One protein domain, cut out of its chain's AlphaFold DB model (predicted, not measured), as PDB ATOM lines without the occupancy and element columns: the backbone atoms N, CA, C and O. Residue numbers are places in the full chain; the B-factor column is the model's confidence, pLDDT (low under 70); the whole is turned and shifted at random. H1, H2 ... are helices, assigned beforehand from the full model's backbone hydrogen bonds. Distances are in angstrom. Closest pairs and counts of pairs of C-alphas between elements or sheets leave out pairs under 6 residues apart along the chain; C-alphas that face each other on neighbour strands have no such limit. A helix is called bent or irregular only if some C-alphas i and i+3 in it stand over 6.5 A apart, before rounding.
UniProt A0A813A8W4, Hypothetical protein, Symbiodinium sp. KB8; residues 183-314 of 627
ATOM      1  N   ALA A 183      74.634  41.521-179.347       93.12
ATOM      2  CA  ALA A 183      75.933  42.006-178.874       93.12
ATOM      3  C   ALA A 183      76.220  43.460-179.290       93.12
ATOM      4  O   ALA A 183      77.173  44.054-178.794       93.12
ATOM      5  N   SER A 184      75.376  44.073-180.122       93.88
ATOM      6  CA  SER A 184      75.440  45.509-180.404       93.88
ATOM      7  C   SER A 184      75.127  46.420-179.221       93.88
ATOM      8  O   SER A 184      75.549  47.577-179.209       93.88
ATOM      9  N   ASP A 185      74.464  45.906-178.182       94.19
ATOM     10  CA  ASP A 185      74.299  46.606-176.909       94.19
ATOM     11  C   ASP A 185      74.956  45.810-175.767       94.19
ATOM     12  O   ASP A 185      74.266  45.147-174.980       94.19
ATOM     13  N   PRO A 186      76.294  45.862-175.639       94.06
ATOM     14  CA  PRO A 186      77.022  45.071-174.652       94.06
ATOM     15  C   PRO A 186      76.640  45.456-173.224       94.06
ATOM     16  O   PRO A 186      76.601  44.609-172.333       94.06
ATOM     17  N   GLN A 187      76.273  46.723-173.006       93.06
ATOM     18  CA  GLN A 187      75.758  47.181-171.723       93.06
ATOM     19  C   GLN A 187      74.405  46.538-171.403       93.06
ATOM     20  O   GLN A 187      74.208  46.079-170.279       93.06
ATOM     21  N   LYS A 188      73.458  46.504-172.350       94.50
ATOM     22  CA  LYS A 188      72.162  45.846-172.133       94.50
ATOM     23  C   LYS A 188      72.348  44.352-171.901       94.50
ATOM     24  O   LYS A 188      71.802  43.860-170.921       94.50
ATOM     25  N   VAL A 189      73.144  43.648-172.712       94.94
ATOM     26  CA  VAL A 189      73.397  42.204-172.532       94.94
ATOM     27  C   VAL A 189      73.970  41.913-171.143       94.94
ATOM     28  O   VAL A 189      73.396  41.111-170.401       94.94
ATOM     29  N   ALA A 190      75.037  42.611-170.741       95.94
ATOM     30  CA  ALA A 190      75.661  42.429-169.431       95.94
ATOM     31  C   ALA A 190      74.672  42.689-168.282       95.94
ATOM     32  O   ALA A 190      74.558  41.897-167.339       95.94
ATOM     33  N   ARG A 191      73.895  43.775-168.378       96.75
ATOM     34  CA  ARG A 191      72.914  44.161-167.356       96.75
ATOM     35  C   ARG A 191      71.724  43.214-167.279       96.75
ATOM     36  O   ARG A 191      71.274  42.919-166.171       96.75
ATOM     37  N   VAL A 192      71.238  42.710-168.415       96.44
ATOM     38  CA  VAL A 192      70.195  41.675-168.476       96.44
ATOM     39  C   VAL A 192      70.676  40.423-167.757       96.44
ATOM     40  O   VAL A 192      69.964  39.917-166.894       96.44
ATOM     41  N   ARG A 193      71.896  39.949-168.035       95.50
ATOM     42  CA  ARG A 193      72.448  38.756-167.374       95.50
ATOM     43  C   ARG A 193      72.592  38.957-165.862       95.50
ATOM     44  O   ARG A 193      72.161  38.105-165.090       95.50
ATOM     45  N   ALA A 194      73.106  40.107-165.420       96.38
ATOM     46  CA  ALA A 194      73.180  40.447-163.995       96.38
ATOM     47  C   ALA A 194      71.803  40.485-163.319       96.38
ATOM     48  O   ALA A 194      71.607  39.839-162.288       96.38
ATOM     49  N   ALA A 195      70.835  41.172-163.926       96.88
ATOM     50  CA  ALA A 195      69.481  41.263-163.393       96.88
ATOM     51  C   ALA A 195      68.783  39.899-163.359       96.88
ATOM     52  O   ALA A 195      68.151  39.563-162.359       96.88
ATOM     53  N   ARG A 196      68.963  39.071-164.397       95.25
ATOM     54  CA  ARG A 196      68.437  37.701-164.467       95.25
ATOM     55  C   ARG A 196      68.895  36.865-163.273       95.25
ATOM     56  O   ARG A 196      68.068  36.186-162.673       95.25
ATOM     57  N   ARG A 197      70.179  36.929-162.902       93.81
ATOM     58  CA  ARG A 197      70.727  36.183-161.753       93.81
ATOM     59  C   ARG A 197      70.079  36.597-160.431       93.81
ATOM     60  O   ARG A 197      69.754  35.732-159.621       93.81
ATOM     61  N   VAL A 198      69.857  37.895-160.221       95.75
ATOM     62  CA  VAL A 198      69.176  38.397-159.014       95.75
ATOM     63  C   VAL A 198      67.700  37.993-159.007       95.75
ATOM     64  O   VAL A 198      67.214  37.439-158.020       95.75
ATOM     65  N   LEU A 199      66.996  38.203-160.122       94.31
ATOM     66  CA  LEU A 199      65.583  37.849-160.268       94.31
ATOM     67  C   LEU A 199      65.351  36.351-160.048       94.31
ATOM     68  O   LEU A 199      64.493  35.997-159.246       94.31
ATOM     69  N   GLN A 200      66.157  35.477-160.659       91.38
ATOM     70  CA  GLN A 200      66.079  34.020-160.489       91.38
ATOM     71  C   GLN A 200      66.102  33.594-159.012       91.38
ATOM     72  O   GLN A 200      65.386  32.666-158.641       91.38
ATOM     73  N   ASN A 201      66.891  34.277-158.173       90.06
ATOM     74  CA  ASN A 201      66.996  34.008-156.734       90.06
ATOM     75  C   ASN A 201      65.875  34.655-155.902       90.06
ATOM     76  O   ASN A 201      65.711  34.326-154.731       90.06
ATOM     77  N   THR A 202      65.114  35.572-156.497       89.38
ATOM     78  CA  THR A 202      63.981  36.260-155.861       89.38
ATOM     79  C   THR A 202      62.673  35.473-156.041       89.38
ATOM     80  O   THR A 202      61.693  35.718-155.339       89.38
ATOM     81  N   PHE A 203      62.635  34.509-156.968       84.25
ATOM     82  CA  PHE A 203      61.463  33.674-157.230       84.25
ATOM     83  C   PHE A 203      61.345  32.459-156.283       84.25
ATOM     84  O   PHE A 203      62.337  31.763-156.061       84.25
ATOM     85  N   PRO A 204      60.125  32.109-155.821       78.81
ATOM     86  CA  PRO A 204      58.911  32.924-155.870       78.81
ATOM     87  C   PRO A 204      58.931  34.017-154.785       78.81
ATOM     88  O   PRO A 204      59.384  33.782-153.667       78.81
ATOM     89  N   ALA A 205      58.366  35.189-155.083       73.50
ATOM     90  CA  ALA A 205      58.195  36.241-154.078       73.50
ATOM     91  C   ALA A 205      57.209  35.839-152.965       73.50
ATOM     92  O   ALA A 205      56.353  34.959-153.132       73.50
ATOM     93  N   THR A 206      57.273  36.570-151.845       73.94
ATOM     94  CA  THR A 206      56.228  36.549-150.811       73.94
ATOM     95  C   THR A 206      54.863  36.941-151.408       73.94
ATOM     96  O   THR A 206      54.769  37.480-152.512       73.94
ATOM     97  N   SER A 207      53.765  36.705-150.681       74.44
ATOM     98  CA  SER A 207      52.432  37.118-151.143       74.44
ATOM     99  C   SER A 207      52.294  38.632-151.355       74.44
ATOM    100  O   SER A 207      51.546  39.028-152.245       74.44
ATOM    101  N   GLN A 208      53.005  39.458-150.578       69.56
ATOM    102  CA  GLN A 208      52.965  40.923-150.672       69.56
ATOM    103  C   GLN A 208      53.854  41.441-151.814       69.56
ATOM    104  O   GLN A 208      53.396  42.258-152.610       69.56
ATOM    105  N   GLY A 209      55.067  40.903-151.974       79.94
ATOM    106  CA  GLY A 209      55.973  41.239-153.082       79.94
ATOM    107  C   GLY A 209      55.563  40.660-154.445       79.94
ATOM    108  O   GLY A 209      56.131  41.032-155.473       79.94
ATOM    109  N   ARG A 210      54.563  39.766-154.490       88.56
ATOM    110  CA  ARG A 210      54.152  39.048-155.708       88.56
ATOM    111  C   ARG A 210      53.808  39.972-156.872       88.56
ATOM    112  O   ARG A 210      54.274  39.725-157.977       88.56
ATOM    113  N   THR A 211      53.017  41.021-156.645       93.31
ATOM    114  CA  THR A 211      52.591  41.939-157.717       93.31
ATOM    115  C   THR A 211      53.765  42.734-158.284       93.31
ATOM    116  O   THR A 211      53.865  42.901-159.499       93.31
ATOM    117  N   ALA A 212      54.676  43.194-157.422       95.88
ATOM    118  CA  ALA A 212      55.872  43.924-157.834       95.88
ATOM    119  C   ALA A 212      56.808  43.030-158.657       95.88
ATOM    120  O   ALA A 212      57.164  43.393-159.776       95.88
ATOM    121  N   LEU A 213      57.120  41.821-158.166       94.31
ATOM    122  CA  LEU A 213      57.946  40.861-158.906       94.31
ATOM    123  C   LEU A 213      57.288  40.435-160.227       94.31
ATOM    124  O   LEU A 213      57.972  40.320-161.242       94.31
ATOM    125  N   TRP A 214      55.966  40.246-160.242       93.56
ATOM    126  CA  TRP A 214      55.212  39.938-161.459       93.56
ATOM    127  C   TRP A 214      55.337  41.052-162.502       93.56
ATOM    128  O   TRP A 214      55.698  40.795-163.649       93.56
ATOM    129  N   ASN A 215      55.096  42.305-162.105       94.75
ATOM    130  CA  ASN A 215      55.210  43.459-162.996       94.75
ATOM    131  C   ASN A 215      56.642  43.663-163.494       94.75
ATOM    132  O   ASN A 215      56.842  43.877-164.690       94.75
ATOM    133  N   ALA A 216      57.624  43.552-162.598       96.81
ATOM    134  CA  ALA A 216      59.037  43.619-162.938       96.81
ATOM    135  C   ALA A 216      59.406  42.543-163.962       96.81
ATOM    136  O   ALA A 216      60.028  42.842-164.975       96.81
ATOM    137  N   THR A 217      58.953  41.307-163.764       94.94
ATOM    138  CA  THR A 217      59.275  40.194-164.667       94.94
ATOM    139  C   THR A 217      58.576  40.329-166.014       94.94
ATOM    140  O   THR A 217      59.210  40.125-167.045       94.94
ATOM    141  N   ARG A 218      57.318  40.787-166.039       94.25
ATOM    142  CA  ARG A 218      56.601  41.129-167.280       94.25
ATOM    143  C   ARG A 218      57.338  42.189-168.098       94.25
ATOM    144  O   ARG A 218      57.383  42.086-169.319       94.25
ATOM    145  N   LEU A 219      57.897  43.208-167.446       95.94
ATOM    146  CA  LEU A 219      58.730  44.214-168.109       95.94
ATOM    147  C   LEU A 219      60.074  43.620-168.549       95.94
ATOM    148  O   LEU A 219      60.524  43.885-169.658       95.94
ATOM    149  N   PHE A 220      60.674  42.755-167.732       96.56
ATOM    150  CA  PHE A 220      61.946  42.101-168.028       96.56
ATOM    151  C   PHE A 220      61.878  41.178-169.254       96.56
ATOM    152  O   PHE A 220      62.862  41.094-169.992       96.56
ATOM    153  N   LEU A 221      60.711  40.573-169.537       94.19
ATOM    154  CA  LEU A 221      60.453  39.811-170.769       94.19
ATOM    155  C   LEU A 221      60.780  40.609-172.040       94.19
ATOM    156  O   LEU A 221      61.161  40.015-173.044       94.19
ATOM    157  N   LYS A 222      60.688  41.948-172.007       92.31
ATOM    158  CA  LYS A 222      61.012  42.797-173.163       92.31
ATOM    159  C   LYS A 222      62.461  42.708-173.625       92.31
ATOM    160  O   LYS A 222      62.746  43.041-174.767       92.31
ATOM    161  N   ASN A 223      63.372  42.206-172.796       92.62
ATOM    162  CA  ASN A 223      64.742  41.961-173.240       92.62
ATOM    163  C   ASN A 223      64.876  40.754-174.182       92.62
ATOM    164  O   ASN A 223      65.899  40.653-174.850       92.62
ATOM    165  N   GLY A 224      63.877  39.865-174.234       88.81
ATOM    166  CA  GLY A 224      63.825  38.731-175.162       88.81
ATOM    167  C   GLY A 224      63.192  39.052-176.520       88.81
ATOM    168  O   GLY A 224      63.034  38.152-177.334       88.81
ATOM    169  N   GLU A 225      62.798  40.305-176.766       88.88
ATOM    170  CA  GLU A 225      62.310  40.751-178.077       88.88
ATOM    171  C   GLU A 225      63.454  40.720-179.109       88.88
ATOM    172  O   GLU A 225      64.579  41.116-178.791       88.88
ATOM    173  N   HIS A 226      63.173  40.245-180.330       88.69
ATOM    174  CA  HIS A 226      64.171  40.074-181.401       88.69
ATOM    175  C   HIS A 226      64.506  41.370-182.159       88.69
ATOM    176  O   HIS A 226      65.311  41.354-183.084       88.69
ATOM    177  N   THR A 227      63.924  42.500-181.744       85.81
ATOM    178  CA  THR A 227      64.182  43.848-182.269       85.81
ATOM    179  C   THR A 227      64.515  44.803-181.115       85.81
ATOM    180  O   THR A 227      63.832  44.857-180.090       85.81
ATOM    181  N   TRP A 228      65.641  45.516-181.205       87.62
ATOM    182  CA  TRP A 228      66.251  46.283-180.101       87.62
ATOM    183  C   TRP A 228      66.239  47.801-180.329       87.62
ATOM    184  O   TRP A 228      66.963  48.550-179.669       87.62
ATOM    185  N   GLY A 229      65.363  48.284-181.205       88.25
ATOM    186  CA  GLY A 229      65.302  49.684-181.587       88.25
ATOM    187  C   GLY A 229      64.389  49.911-182.775       88.25
ATOM    188  O   GLY A 229      63.581  49.059-183.123       88.25
ATOM    189  N   LEU A 230      64.518  51.096-183.360       91.38
ATOM    190  CA  LEU A 230      63.972  51.380-184.677       91.38
ATOM    191  C   LEU A 230      64.892  50.819-185.765       91.38
ATOM    192  O   LEU A 230      66.116  50.872-185.643       91.38
ATOM    193  N   ASP A 231      64.271  50.367-186.840       88.25
ATOM    194  CA  ASP A 231      64.909  49.933-188.073       88.25
ATOM    195  C   ASP A 231      65.505  51.130-188.838       88.25
ATOM    196  O   ASP A 231      64.883  52.196-188.964       88.25
ATOM    197  N   GLN A 232      66.731  50.965-189.337       88.69
ATOM    198  CA  GLN A 232      67.405  51.976-190.139       88.69
ATOM    199  C   GLN A 232      66.736  52.199-191.489       88.69
ATOM    200  O   GLN A 232      66.589  53.368-191.857       88.69
ATOM    201  N   LYS A 233      66.297  51.145-192.193       87.25
ATOM    202  CA  LYS A 233      65.763  51.268-193.561       87.25
ATOM    203  C   LYS A 233      64.491  52.115-193.598       87.25
ATOM    204  O   LYS A 233      64.266  52.902-194.511       87.25
ATOM    205  N   SER A 234      63.699  52.048-192.526       88.44
ATOM    206  CA  SER A 234      62.486  52.855-192.357       88.44
ATOM    207  C   SER A 234      62.717  54.210-191.667       88.44
ATOM    208  O   SER A 234      61.830  55.070-191.688       88.44
ATOM    209  N   THR A 235      63.887  54.439-191.056       92.69
ATOM    210  CA  THR A 235      64.180  55.677-190.309       92.69
ATOM    211  C   THR A 235      65.096  56.644-191.058       92.69
ATOM    212  O   THR A 235      64.846  57.853-191.022       92.69
ATOM    213  N   ILE A 236      66.151  56.153-191.713       93.19
ATOM    214  CA  ILE A 236      67.098  56.966-192.486       93.19
ATOM    215  C   ILE A 236      66.547  57.097-193.902       93.19
ATOM    216  O   ILE A 236      66.569  56.151-194.678       93.19
ATOM    217  N   THR A 237      66.032  58.281-194.230       91.94
ATOM    218  CA  THR A 237      65.400  58.553-195.527       91.94
ATOM    219  C   THR A 237      65.908  59.873-196.119       91.94
ATOM    220  O   THR A 237      66.218  60.801-195.363       91.94
ATOM    221  N   PRO A 238      65.993  60.005-197.457       92.56
ATOM    222  CA  PRO A 238      65.680  58.994-198.476       92.56
ATOM    223  C   PRO A 238      66.747  57.881-198.543       92.56
ATOM    224  O   PRO A 238      67.752  57.961-197.838       92.56
ATOM    225  N   LEU A 239      66.516  56.844-199.353       88.50
ATOM    226  CA  LEU A 239      67.358  55.640-199.415       88.50
ATOM    227  C   LEU A 239      68.841  55.955-199.677       88.50
ATOM    228  O   LEU A 239      69.728  55.363-199.072       88.50
ATOM    229  N   GLU A 240      69.136  56.974-200.482       91.88
ATOM    230  CA  GLU A 240      70.510  57.394-200.767       91.88
ATOM    231  C   GLU A 240      71.265  57.832-199.499       91.88
ATOM    232  O   GLU A 240      72.491  57.729-199.431       91.88
ATOM    233  N   ALA A 241      70.555  58.318-198.474       92.38
ATOM    234  CA  ALA A 241      71.145  58.674-197.185       92.38
ATOM    235  C   ALA A 241      71.492  57.444-196.328       92.38
ATOM    236  O   ALA A 241      72.405  57.527-195.502       92.38
ATOM    237  N   LEU A 242      70.786  56.321-196.512       91.94
ATOM    238  CA  LEU A 242      71.084  55.049-195.850       91.94
ATOM    239  C   LEU A 242      72.408  54.473-196.369       91.94
ATOM    240  O   LEU A 242      73.262  54.107-195.560       91.94
ATOM    241  N   HIS A 243      72.600  54.499-197.694       93.00
ATOM    242  CA  HIS A 243      73.771  53.957-198.410       93.00
ATOM    243  C   HIS A 243      75.003  54.867-198.418       93.00
ATOM    244  O   HIS A 243      75.990  54.582-199.094       93.00
ATOM    245  N   SER A 244      74.964  55.987-197.697       93.38
ATOM    246  CA  SER A 244      76.039  56.980-197.689       93.38
ATOM    247  C   SER A 244      76.471  57.360-196.275       93.38
ATOM    248  O   SER A 244      75.881  56.946-195.274       93.38
ATOM    249  N   ASN A 245      77.513  58.193-196.189       92.69
ATOM    250  CA  ASN A 245      78.067  58.722-194.939       92.69
ATOM    251  C   ASN A 245      78.580  57.615-194.003       92.69
ATOM    252  O   ASN A 245      78.318  57.622-192.794       92.69
ATOM    253  N   TRP A 246      79.265  56.627-194.583       93.81
ATOM    254  CA  TRP A 246      79.816  55.487-193.853       93.81
ATOM    255  C   TRP A 246      81.140  55.811-193.168       93.81
ATOM    256  O   TRP A 246      81.423  55.259-192.106       93.81
ATOM    257  N   SER A 247      81.950  56.715-193.736       94.25
ATOM    258  CA  SER A 247      83.234  57.057-193.128       94.25
ATOM    259  C   SER A 247      83.032  57.694-191.752       94.25
ATOM    260  O   SER A 247      82.108  58.484-191.539       94.25
ATOM    261  N   ASN A 248      83.939  57.410-190.815       94.56
ATOM    262  CA  ASN A 248      83.878  57.992-189.471       94.56
ATOM    263  C   ASN A 248      83.813  59.519-189.491       94.56
ATOM    264  O   ASN A 248      83.081  60.111-188.706       94.56
ATOM    265  N   ALA A 249      84.547  60.163-190.401       93.75
ATOM    266  CA  ALA A 249      84.572  61.617-190.499       93.75
ATOM    267  C   ALA A 249      83.193  62.200-190.857       93.75
ATOM    268  O   ALA A 249      82.751  63.165-190.229       93.75
ATOM    269  N   GLU A 250      82.503  61.611-191.837       94.56
ATOM    270  CA  GLU A 250      81.161  62.039-192.248       94.56
ATOM    271  C   GLU A 250      80.122  61.699-191.179       94.56
ATOM    272  O   GLU A 250      79.338  62.561-190.778       94.56
ATOM    273  N   PHE A 251      80.167  60.474-190.651       95.19
ATOM    274  CA  PHE A 251      79.304  60.032-189.560       95.19
ATOM    275  C   PHE A 251      79.411  60.963-188.341       95.19
ATOM    276  O   PHE A 251      78.402  61.475-187.851       95.19
ATOM    277  N   HIS A 252      80.627  61.254-187.869       95.69
ATOM    278  CA  HIS A 252      80.842  62.144-186.724       95.69
ATOM    279  C   HIS A 252      80.405  63.575-187.015       95.69
ATOM    280  O   HIS A 252      79.944  64.257-186.099       95.69
ATOM    281  N   ALA A 253      80.514  64.043-188.262       96.75
ATOM    282  CA  ALA A 253      79.973  65.341-188.640       96.75
ATOM    283  C   ALA A 253      78.448  65.381-188.463       96.75
ATOM    284  O   ALA A 253      77.946  66.292-187.808       96.75
ATOM    285  N   ILE A 254      77.732  64.356-188.932       96.50
ATOM    286  CA  ILE A 254      76.272  64.250-188.786       96.50
ATOM    287  C   ILE A 254      75.865  64.201-187.309       96.50
ATOM    288  O   ILE A 254      74.948  64.919-186.900       96.50
ATOM    289  N   VAL A 255      76.549  63.384-186.501       94.81
ATOM    290  CA  VAL A 255      76.272  63.253-185.060       94.81
ATOM    291  C   VAL A 255      76.550  64.559-184.317       94.81
ATOM    292  O   VAL A 255      75.762  64.967-183.468       94.81
ATOM    293  N   ARG A 256      77.643  65.256-184.639       95.94
ATOM    294  CA  ARG A 256      77.968  66.555-184.032       95.94
ATOM    295  C   ARG A 256      76.921  67.613-184.380       95.94
ATOM    296  O   ARG A 256      76.548  68.410-183.521       95.94
ATOM    297  N   ASP A 257      76.427  67.609-185.612       97.12
ATOM    298  CA  ASP A 257      75.458  68.596-186.086       97.12
ATOM    299  C   ASP A 257      74.065  68.424-185.436       97.12
ATOM    300  O   ASP A 257      73.244  69.344-185.479       97.12
ATOM    301  N   ALA A 258      73.819  67.307-184.729       93.50
ATOM    302  CA  ALA A 258      72.630  67.101-183.893       93.50
ATOM    303  C   ALA A 258      72.487  68.130-182.751       93.50
ATOM    304  O   ALA A 258      71.387  68.328-182.240       93.50
ATOM    305  N   TRP A 259      73.578  68.802-182.366       92.62
ATOM    306  CA  TRP A 259      73.613  69.788-181.277       92.62
ATOM    307  C   TRP A 259      73.454  71.242-181.745       92.62
ATOM    308  O   TRP A 259      73.541  72.169-180.936       92.62
ATOM    309  N   LEU A 260      73.246  71.471-183.044       95.38
ATOM    310  CA  LEU A 260      72.968  72.805-183.571       95.38
ATOM    311  C   LEU A 260      71.587  73.304-183.101       95.38
ATOM    312  O   LEU A 260      70.695  72.495-182.859       95.38
ATOM    313  N   PRO A 261      71.346  74.630-183.034       95.81
ATOM    314  CA  PRO A 261      70.023  75.168-182.697       95.81
ATOM    315  C   PRO A 261      68.904  74.697-183.642       95.81
ATOM    316  O   PRO A 261      67.755  74.580-183.226       95.81
ATOM    317  N   SER A 262      69.263  74.411-184.898       96.06
ATOM    318  CA  SER A 262      68.387  73.844-185.927       96.06
ATOM    319  C   SER A 262      69.112  72.682-186.622       96.06
ATOM    320  O   SER A 262      69.755  72.908-187.650       96.06
ATOM    321  N   PRO A 263      69.071  71.459-186.063       96.62
ATOM    322  CA  PRO A 263      69.800  70.320-186.612       96.62
ATOM    323  C   PRO A 263      69.313  69.927-188.016       96.62
ATOM    324  O   PRO A 263      68.099  69.942-188.256       96.62
ATOM    325  N   PRO A 264      70.206  69.509-188.932       97.50
ATOM    326  CA  PRO A 264      69.816  68.925-190.214       97.50
ATOM    327  C   PRO A 264      68.898  67.707-190.041       97.50
ATOM    328  O   PRO A 264      68.982  66.991-189.042       97.50
ATOM    329  N   ALA A 265      68.048  67.429-191.035       97.12
ATOM    330  CA  ALA A 265      67.090  66.318-190.973       97.12
ATOM    331  C   ALA A 265      67.772  64.960-190.716       97.12
ATOM    332  O   ALA A 265      67.319  64.198-189.864       97.12
ATOM    333  N   LEU A 266      68.906  64.698-191.374       96.31
ATOM    334  CA  LEU A 266      69.673  63.462-191.190       96.31
ATOM    335  C   LEU A 266      70.201  63.309-189.751       96.31
ATOM    336  O   LEU A 266      70.064  62.245-189.149       96.31
ATOM    337  N   SER A 267      70.707  64.390-189.146       97.19
ATOM    338  CA  SER A 267      71.130  64.400-187.735       97.19
ATOM    339  C   SER A 267      69.966  64.101-186.782       97.19
ATOM    340  O   SER A 267      70.141  63.400-185.783       97.19
ATOM    341  N   GLN A 268      68.756  64.580-187.097       97.31
ATOM    342  CA  GLN A 268      67.549  64.262-186.323       97.31
ATOM    343  C   GLN A 268      67.168  62.779-186.444       97.31
ATOM    344  O   GLN A 268      66.804  62.168-185.440       97.31
ATOM    345  N   MET A 269      67.292  62.177-187.633       96.69
ATOM    346  CA  MET A 269      67.039  60.742-187.848       96.69
ATOM    347  C   MET A 269      68.015  59.872-187.048       96.69
ATOM    348  O   MET A 269      67.589  58.936-186.372       96.69
ATOM    349  N   TYR A 270      69.306  60.222-187.027       95.44
ATOM    350  CA  TYR A 270      70.314  59.490-186.246       95.44
ATOM    351  C   TYR A 270      70.059  59.622-184.742       95.44
ATOM    352  O   TYR A 270      70.141  58.647-183.996       95.44
ATOM    353  N   THR A 271      69.665  60.815-184.295       95.38
ATOM    354  CA  THR A 271      69.269  61.043-182.898       95.38
ATOM    355  C   THR A 271      68.026  60.229-182.532       95.38
ATOM    356  O   THR A 271      67.955  59.666-181.441       95.38
ATOM    357  N   LYS A 272      67.056  60.113-183.448       95.88
ATOM    358  CA  LYS A 272      65.846  59.300-183.264       95.88
ATOM    359  C   LYS A 272      66.180  57.810-183.114       95.88
ATOM    360  O   LYS A 272      65.623  57.172-182.220       95.88
ATOM    361  N   LEU A 273      67.103  57.277-183.923       94.06
ATOM    362  CA  LEU A 273      67.619  55.909-183.777       94.06
ATOM    363  C   LEU A 273      68.249  55.704-182.392       94.06
ATOM    364  O   LEU A 273      67.788  54.855-181.629       94.06
ATOM    365  N   ALA A 274      69.204  56.554-182.006       93.94
ATOM    366  CA  ALA A 274      69.888  56.456-180.713       93.94
ATOM    367  C   ALA A 274      68.936  56.578-179.503       93.94
ATOM    368  O   ALA A 274      69.074  55.869-178.496       93.94
ATOM    369  N   ALA A 275      67.921  57.440-179.605       95.06
ATOM    370  CA  ALA A 275      66.887  57.577-178.586       95.06
ATOM    371  C   ALA A 275      66.036  56.302-178.447       95.06
ATOM    372  O   ALA A 275      65.635  55.954-177.334       95.06
ATOM    373  N   SER A 276      65.786  55.584-179.548       94.19
ATOM    374  CA  SER A 276      65.035  54.324-179.521       94.19
ATOM    375  C   SER A 276      65.768  53.228-178.739       94.19
ATOM    376  O   SER A 276      65.148  52.571-177.901       94.19
ATOM    377  N   TRP A 277      67.089  53.110-178.907       93.00
ATOM    378  CA  TRP A 277      67.927  52.153-178.174       93.00
ATOM    379  C   TRP A 277      67.965  52.467-176.675       93.00
ATOM    380  O   TRP A 277      67.782  51.587-175.831       93.00
ATOM    381  N   THR A 278      68.106  53.751-176.330       93.94
ATOM    382  CA  THR A 278      68.055  54.216-174.933       93.94
ATOM    383  C   THR A 278      66.706  53.891-174.288       93.94
ATOM    384  O   THR A 278      66.652  53.379-173.167       93.94
ATOM    385  N   ARG A 279      65.602  54.139-175.008       93.56
ATOM    386  CA  ARG A 279      64.249  53.804-174.549       93.56
ATOM    387  C   ARG A 279      64.080  52.298-174.345       93.56
ATOM    388  O   ARG A 279      63.535  51.903-173.318       93.56
ATOM    389  N   GLN A 280      64.551  51.476-175.281       90.62
ATOM    390  CA  GLN A 280      64.507  50.014-175.174       90.62
ATOM    391  C   GLN A 280      65.240  49.521-173.920       90.62
ATOM    392  O   GLN A 280      64.685  48.747-173.138       90.62
ATOM    393  N   ARG A 281      66.447  50.041-173.656       92.75
ATOM    394  CA  ARG A 281      67.201  49.721-172.435       92.75
ATOM    395  C   ARG A 281      66.445  50.128-171.170       92.75
ATOM    396  O   ARG A 281      66.407  49.363-170.210       92.75
ATOM    397  N   TYR A 282      65.813  51.302-171.157       95.88
ATOM    398  CA  TYR A 282      65.021  51.747-170.009       95.88
ATOM    399  C   TYR A 282      63.801  50.852-169.755       95.88
ATOM    400  O   TYR A 282      63.604  50.415-168.625       95.88
ATOM    401  N   VAL A 283      63.012  50.532-170.785       93.31
ATOM    402  CA  VAL A 283      61.800  49.705-170.629       93.31
ATOM    403  C   VAL A 283      62.142  48.300-170.123       93.31
ATOM    404  O   VAL A 283      61.468  47.801-169.225       93.31
ATOM    405  N   GLY A 284      63.195  47.681-170.664       94.00
ATOM    406  CA  GLY A 284      63.609  46.329-170.283       94.00
ATOM    407  C   GLY A 284      64.406  46.234-168.977       94.00
ATOM    408  O   GLY A 284      64.516  45.145-168.424       94.00
ATOM    409  N   LEU A 285      64.978  47.329-168.463       97.00
ATOM    410  CA  LEU A 285      65.857  47.291-167.282       97.00
ATOM    411  C   LEU A 285      65.493  48.346-166.233       97.00
ATOM    412  O   LEU A 285      65.242  48.002-165.083       97.00
ATOM    413  N   GLY A 286      65.437  49.624-166.609       97.81
ATOM    414  CA  GLY A 286      65.117  50.717-165.681       97.81
ATOM    415  C   GLY A 286      63.742  50.548-165.031       97.81
ATOM    416  O   GLY A 286      63.641  50.471-163.809       97.81
ATOM    417  N   ALA A 287      62.705  50.371-165.852       98.19
ATOM    418  CA  ALA A 287      61.335  50.167-165.381       98.19
ATOM    419  C   ALA A 287      61.159  48.857-164.586       98.19
ATOM    420  O   ALA A 287      60.265  48.756-163.749       98.19
ATOM    421  N   VAL A 288      62.015  47.852-164.816       98.00
ATOM    422  CA  VAL A 288      62.029  46.599-164.039       98.00
ATOM    423  C   VAL A 288      62.446  46.869-162.600       98.00
ATOM    424  O   VAL A 288      61.775  46.420-161.673       98.00
ATOM    425  N   VAL A 289      63.528  47.624-162.409       98.38
ATOM    426  CA  VAL A 289      64.024  47.985-161.075       98.38
ATOM    427  C   VAL A 289      63.019  48.880-160.353       98.38
ATOM    428  O   VAL A 289      62.687  48.607-159.204       98.38
ATOM    429  N   GLU A 290      62.456  49.875-161.042       98.31
ATOM    430  CA  GLU A 290      61.401  50.733-160.482       98.31
ATOM    431  C   GLU A 290      60.162  49.922-160.055       98.31
ATOM    432  O   GLU A 290      59.590  50.171-158.998       98.31
ATOM    433  N   ALA A 291      59.756  48.907-160.828       97.31
ATOM    434  CA  ALA A 291      58.628  48.049-160.466       97.31
ATOM    435  C   ALA A 291      58.897  47.204-159.207       97.31
ATOM    436  O   ALA A 291      57.977  46.990-158.416       97.31
ATOM    437  N   LEU A 292      60.135  46.739-159.005       97.75
ATOM    438  CA  LEU A 292      60.542  46.013-157.795       97.75
ATOM    439  C   LEU A 292      60.533  46.908-156.544       97.75
ATOM    440  O   LEU A 292      60.168  46.441-155.464       97.75
ATOM    441  N   GLU A 293      60.895  48.185-156.693       97.25
ATOM    442  CA  GLU A 293      60.935  49.179-155.607       97.25
ATOM    443  C   GLU A 293      59.543  49.503-155.033       97.25
ATOM    444  O   GLU A 293      59.437  49.994-153.912       97.25
ATOM    445  N   LEU A 294      58.469  49.189-155.765       95.94
ATOM    446  CA  LEU A 294      57.081  49.354-155.311       95.94
ATOM    447  C   LEU A 294      56.558  48.179-154.463       95.94
ATOM    448  O   LEU A 294      55.390  48.189-154.071       95.94
ATOM    449  N   GLY A 295      57.370  47.139-154.249       94.19
ATOM    450  CA  GLY A 295      56.980  45.935-153.514       94.19
ATOM    451  C   GLY A 295      57.343  45.959-152.028       94.19
ATOM    452  O   GLY A 295      57.173  46.966-151.348       94.19
ATOM    453  N   ASP A 296      57.782  44.812-151.514       94.44
ATOM    454  CA  ASP A 296      58.178  44.630-150.115       94.44
ATOM    455  C   ASP A 296      59.707  44.685-149.949       94.44
ATOM    456  O   ASP A 296      60.450  44.851-150.918       94.44
ATOM    457  N   ASP A 297      60.198  44.500-148.721       95.06
ATOM    458  CA  ASP A 297      61.637  44.513-148.423       95.06
ATOM    459  C   ASP A 297      62.439  43.510-149.276       95.06
ATOM    460  O   ASP A 297      63.605  43.757-149.581       95.06
ATOM    461  N   THR A 298      61.827  42.396-149.706       94.44
ATOM    462  CA  THR A 298      62.502  41.385-150.537       94.44
ATOM    463  C   THR A 298      62.705  41.899-151.959       94.44
ATOM    464  O   THR A 298      63.808  41.802-152.498       94.44
ATOM    465  N   THR A 299      61.669  42.470-152.578       96.38
ATOM    466  CA  THR A 299      61.789  43.011-153.940       96.38
ATOM    467  C   THR A 299      62.617  44.293-153.970       96.38
ATOM    468  O   THR A 299      63.394  44.486-154.901       96.38
ATOM    469  N   VAL A 300      62.540  45.131-152.931       97.31
ATOM    470  CA  VAL A 300      63.402  46.315-152.776       97.31
ATOM    471  C   VAL A 300      64.873  45.910-152.631       97.31
ATOM    472  O   VAL A 300      65.739  46.500-153.277       97.31
ATOM    473  N   ALA A 301      65.179  44.868-151.852       97.00
ATOM    474  CA  ALA A 301      66.540  44.336-151.763       97.00
ATOM    475  C   ALA A 301      67.030  43.780-153.112       97.00
ATOM    476  O   ALA A 301      68.182  44.003-153.483       97.00
ATOM    477  N   ALA A 302      66.157  43.117-153.880       97.38
ATOM    478  CA  ALA A 302      66.481  42.673-155.234       97.38
ATOM    479  C   ALA A 302      66.785  43.861-156.166       97.38
ATOM    480  O   ALA A 302      67.777  43.824-156.891       97.38
ATOM    481  N   ALA A 303      65.996  44.940-156.114       98.31
ATOM    482  CA  ALA A 303      66.265  46.169-156.860       98.31
ATOM    483  C   ALA A 303      67.645  46.760-156.520       98.31
ATOM    484  O   ALA A 303      68.419  47.083-157.424       98.31
ATOM    485  N   ALA A 304      67.985  46.841-155.229       98.44
ATOM    486  CA  ALA A 304      69.288  47.318-154.770       98.44
ATOM    487  C   ALA A 304      70.441  46.425-155.264       98.44
ATOM    488  O   ALA A 304      71.417  46.939-155.807       98.44
ATOM    489  N   ALA A 305      70.296  45.100-155.167       98.44
ATOM    490  CA  ALA A 305      71.295  44.145-155.646       98.44
ATOM    491  C   ALA A 305      71.497  44.215-157.172       98.44
ATOM    492  O   ALA A 305      72.615  44.066-157.660       98.44
ATOM    493  N   ILE A 306      70.431  44.476-157.940       98.44
ATOM    494  CA  ILE A 306      70.533  44.712-159.387       98.44
ATOM    495  C   ILE A 306      71.343  45.983-159.670       98.44
ATOM    496  O   ILE A 306      72.239  45.954-160.513       98.44
ATOM    497  N   ARG A 307      71.056  47.089-158.966       98.06
ATOM    498  CA  ARG A 307      71.792  48.354-159.131       98.06
ATOM    499  C   ARG A 307      73.275  48.184-158.792       98.06
ATOM    500  O   ARG A 307      74.111  48.567-159.603       98.06
ATOM    501  N   GLU A 308      73.588  47.538-157.671       97.81
ATOM    502  CA  GLU A 308      74.966  47.232-157.260       97.81
ATOM    503  C   GLU A 308      75.698  46.387-158.315       97.81
ATOM    504  O   GLU A 308      76.820  46.709-158.715       97.81
ATOM    505  N   ALA A 309      75.047  45.343-158.840       96.56
ATOM    506  CA  ALA A 309      75.629  44.509-159.888       96.56
ATOM    507  C   ALA A 309      75.927  45.308-161.170       96.56
ATOM    508  O   ALA A 309      76.965  45.098-161.797       96.56
ATOM    509  N   TRP A 310      75.052  46.239-161.560       96.94
ATOM    510  CA  TRP A 310      75.270  47.099-162.728       96.94
ATOM    511  C   TRP A 310      76.343  48.164-162.509       96.94
ATOM    512  O   TRP A 310      77.049  48.514-163.454       96.94
ATOM    513  N   GLU A 311      76.471  48.691-161.293       95.00
ATOM    514  CA  GLU A 311      77.556  49.608-160.933       95.00
ATOM    515  C   GLU A 311      78.913  48.913-161.080       95.00
ATOM    516  O   GLU A 311      79.808  49.460-161.728       95.00
ATOM    517  N   GLY A 312      79.022  47.666-160.606       91.06
ATOM    518  CA  GLY A 312      80.221  46.833-160.742       91.06
ATOM    519  C   GLY A 312      80.613  46.468-162.183       91.06
ATOM    520  O   GLY A 312      81.755  46.084-162.416       91.06
ATOM    521  N   GLN A 313      79.704  46.616-163.154       92.19
ATOM    522  CA  GLN A 313      79.971  46.403-164.587       92.19
ATOM    523  C   GLN A 313      80.514  47.656-165.297       92.19
ATOM    524  O   GLN A 313      80.828  47.607-166.488       92.19
ATOM    525  N   SER A 314      80.598  48.798-164.611       90.81
ATOM    526  CA  SER A 314      81.093  50.032-165.226       90.81
ATOM    527  C   SER A 314      82.604  49.937-165.478       90.81
ATOM    528  O   SER A 314      83.350  49.605-164.555       90.81
TER     529      SER A 314
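Overview. This is residues 183 to 314 of the 627 residues of the protein "Hypothetical protein" of Symbiodinium sp. KB8 (UniProt A0A813A8W4). One long helix, H6, makes the long axis; H1, H2 and H7 pack round its later part as a loose four-helix up-and-down bundle, while H5 crosses its first turns at the far end, with the short H3 and H4 near that end. The printed part has 132 residues with seven named helices, H1 to H7 in chain order, and no named strand: all helix. It is loose, with a radius of gyration of the C-alphas of 18.8 A, and elongated, spanning 56 by 29 by 27 A.

Along the chain. H1, residues 186 to 202, begins at C-alpha 186 (77.022, 45.071, -174.652) and is 24.5 A long. H2 is residues 210 to 224, 21.7 A; H3 is 232 to 235, H4 is 239 to 242, and H5 is 248 to 257. H6, residues 265 to 293, measures 39.8 A, with a kink of 34 degrees near residue 282; it is only just irregular, C-alphas 284 and 287 being 6.6 A apart. H7, residues 297 to 311, 20.9 A, ends at C-alpha 311 (77.556, 49.608, -160.933).

Arrangement. H1 touches H7 at a shallow tilt of 26 degrees, opposite ways, closest at the C-alphas of Ala 195 and Ile 306, 5.4 A. H6, the hub, touches H2 with residues 283 to 293 alone, closest at C-alphas 216 and 288, 4.4 A. H6 and H7 form a helical hairpin. H5 touches H6 about perpendicular, 76 degrees, closest at C-alphas 254 and 267, 5.3 A. H3 and H6 only just touch, with 3 pairs of C-alphas within 8 A; H3 and H4 touch only at the corner, and only just, with 3 pairs. In H5 and H7 every O i to N i+4 pair is within hydrogen-bond range; H1 has 12 of 13, H2 8 of 11, H6 23 of 25; H3 and H4 are too short for such a pair.

Size, cuts and confidence. The C-alphas farthest apart, Ser 207 and Glu 240, are 56.6 A apart. The printed part has no cut and no long link. Residue 208 alone is under 70 in pLDDT.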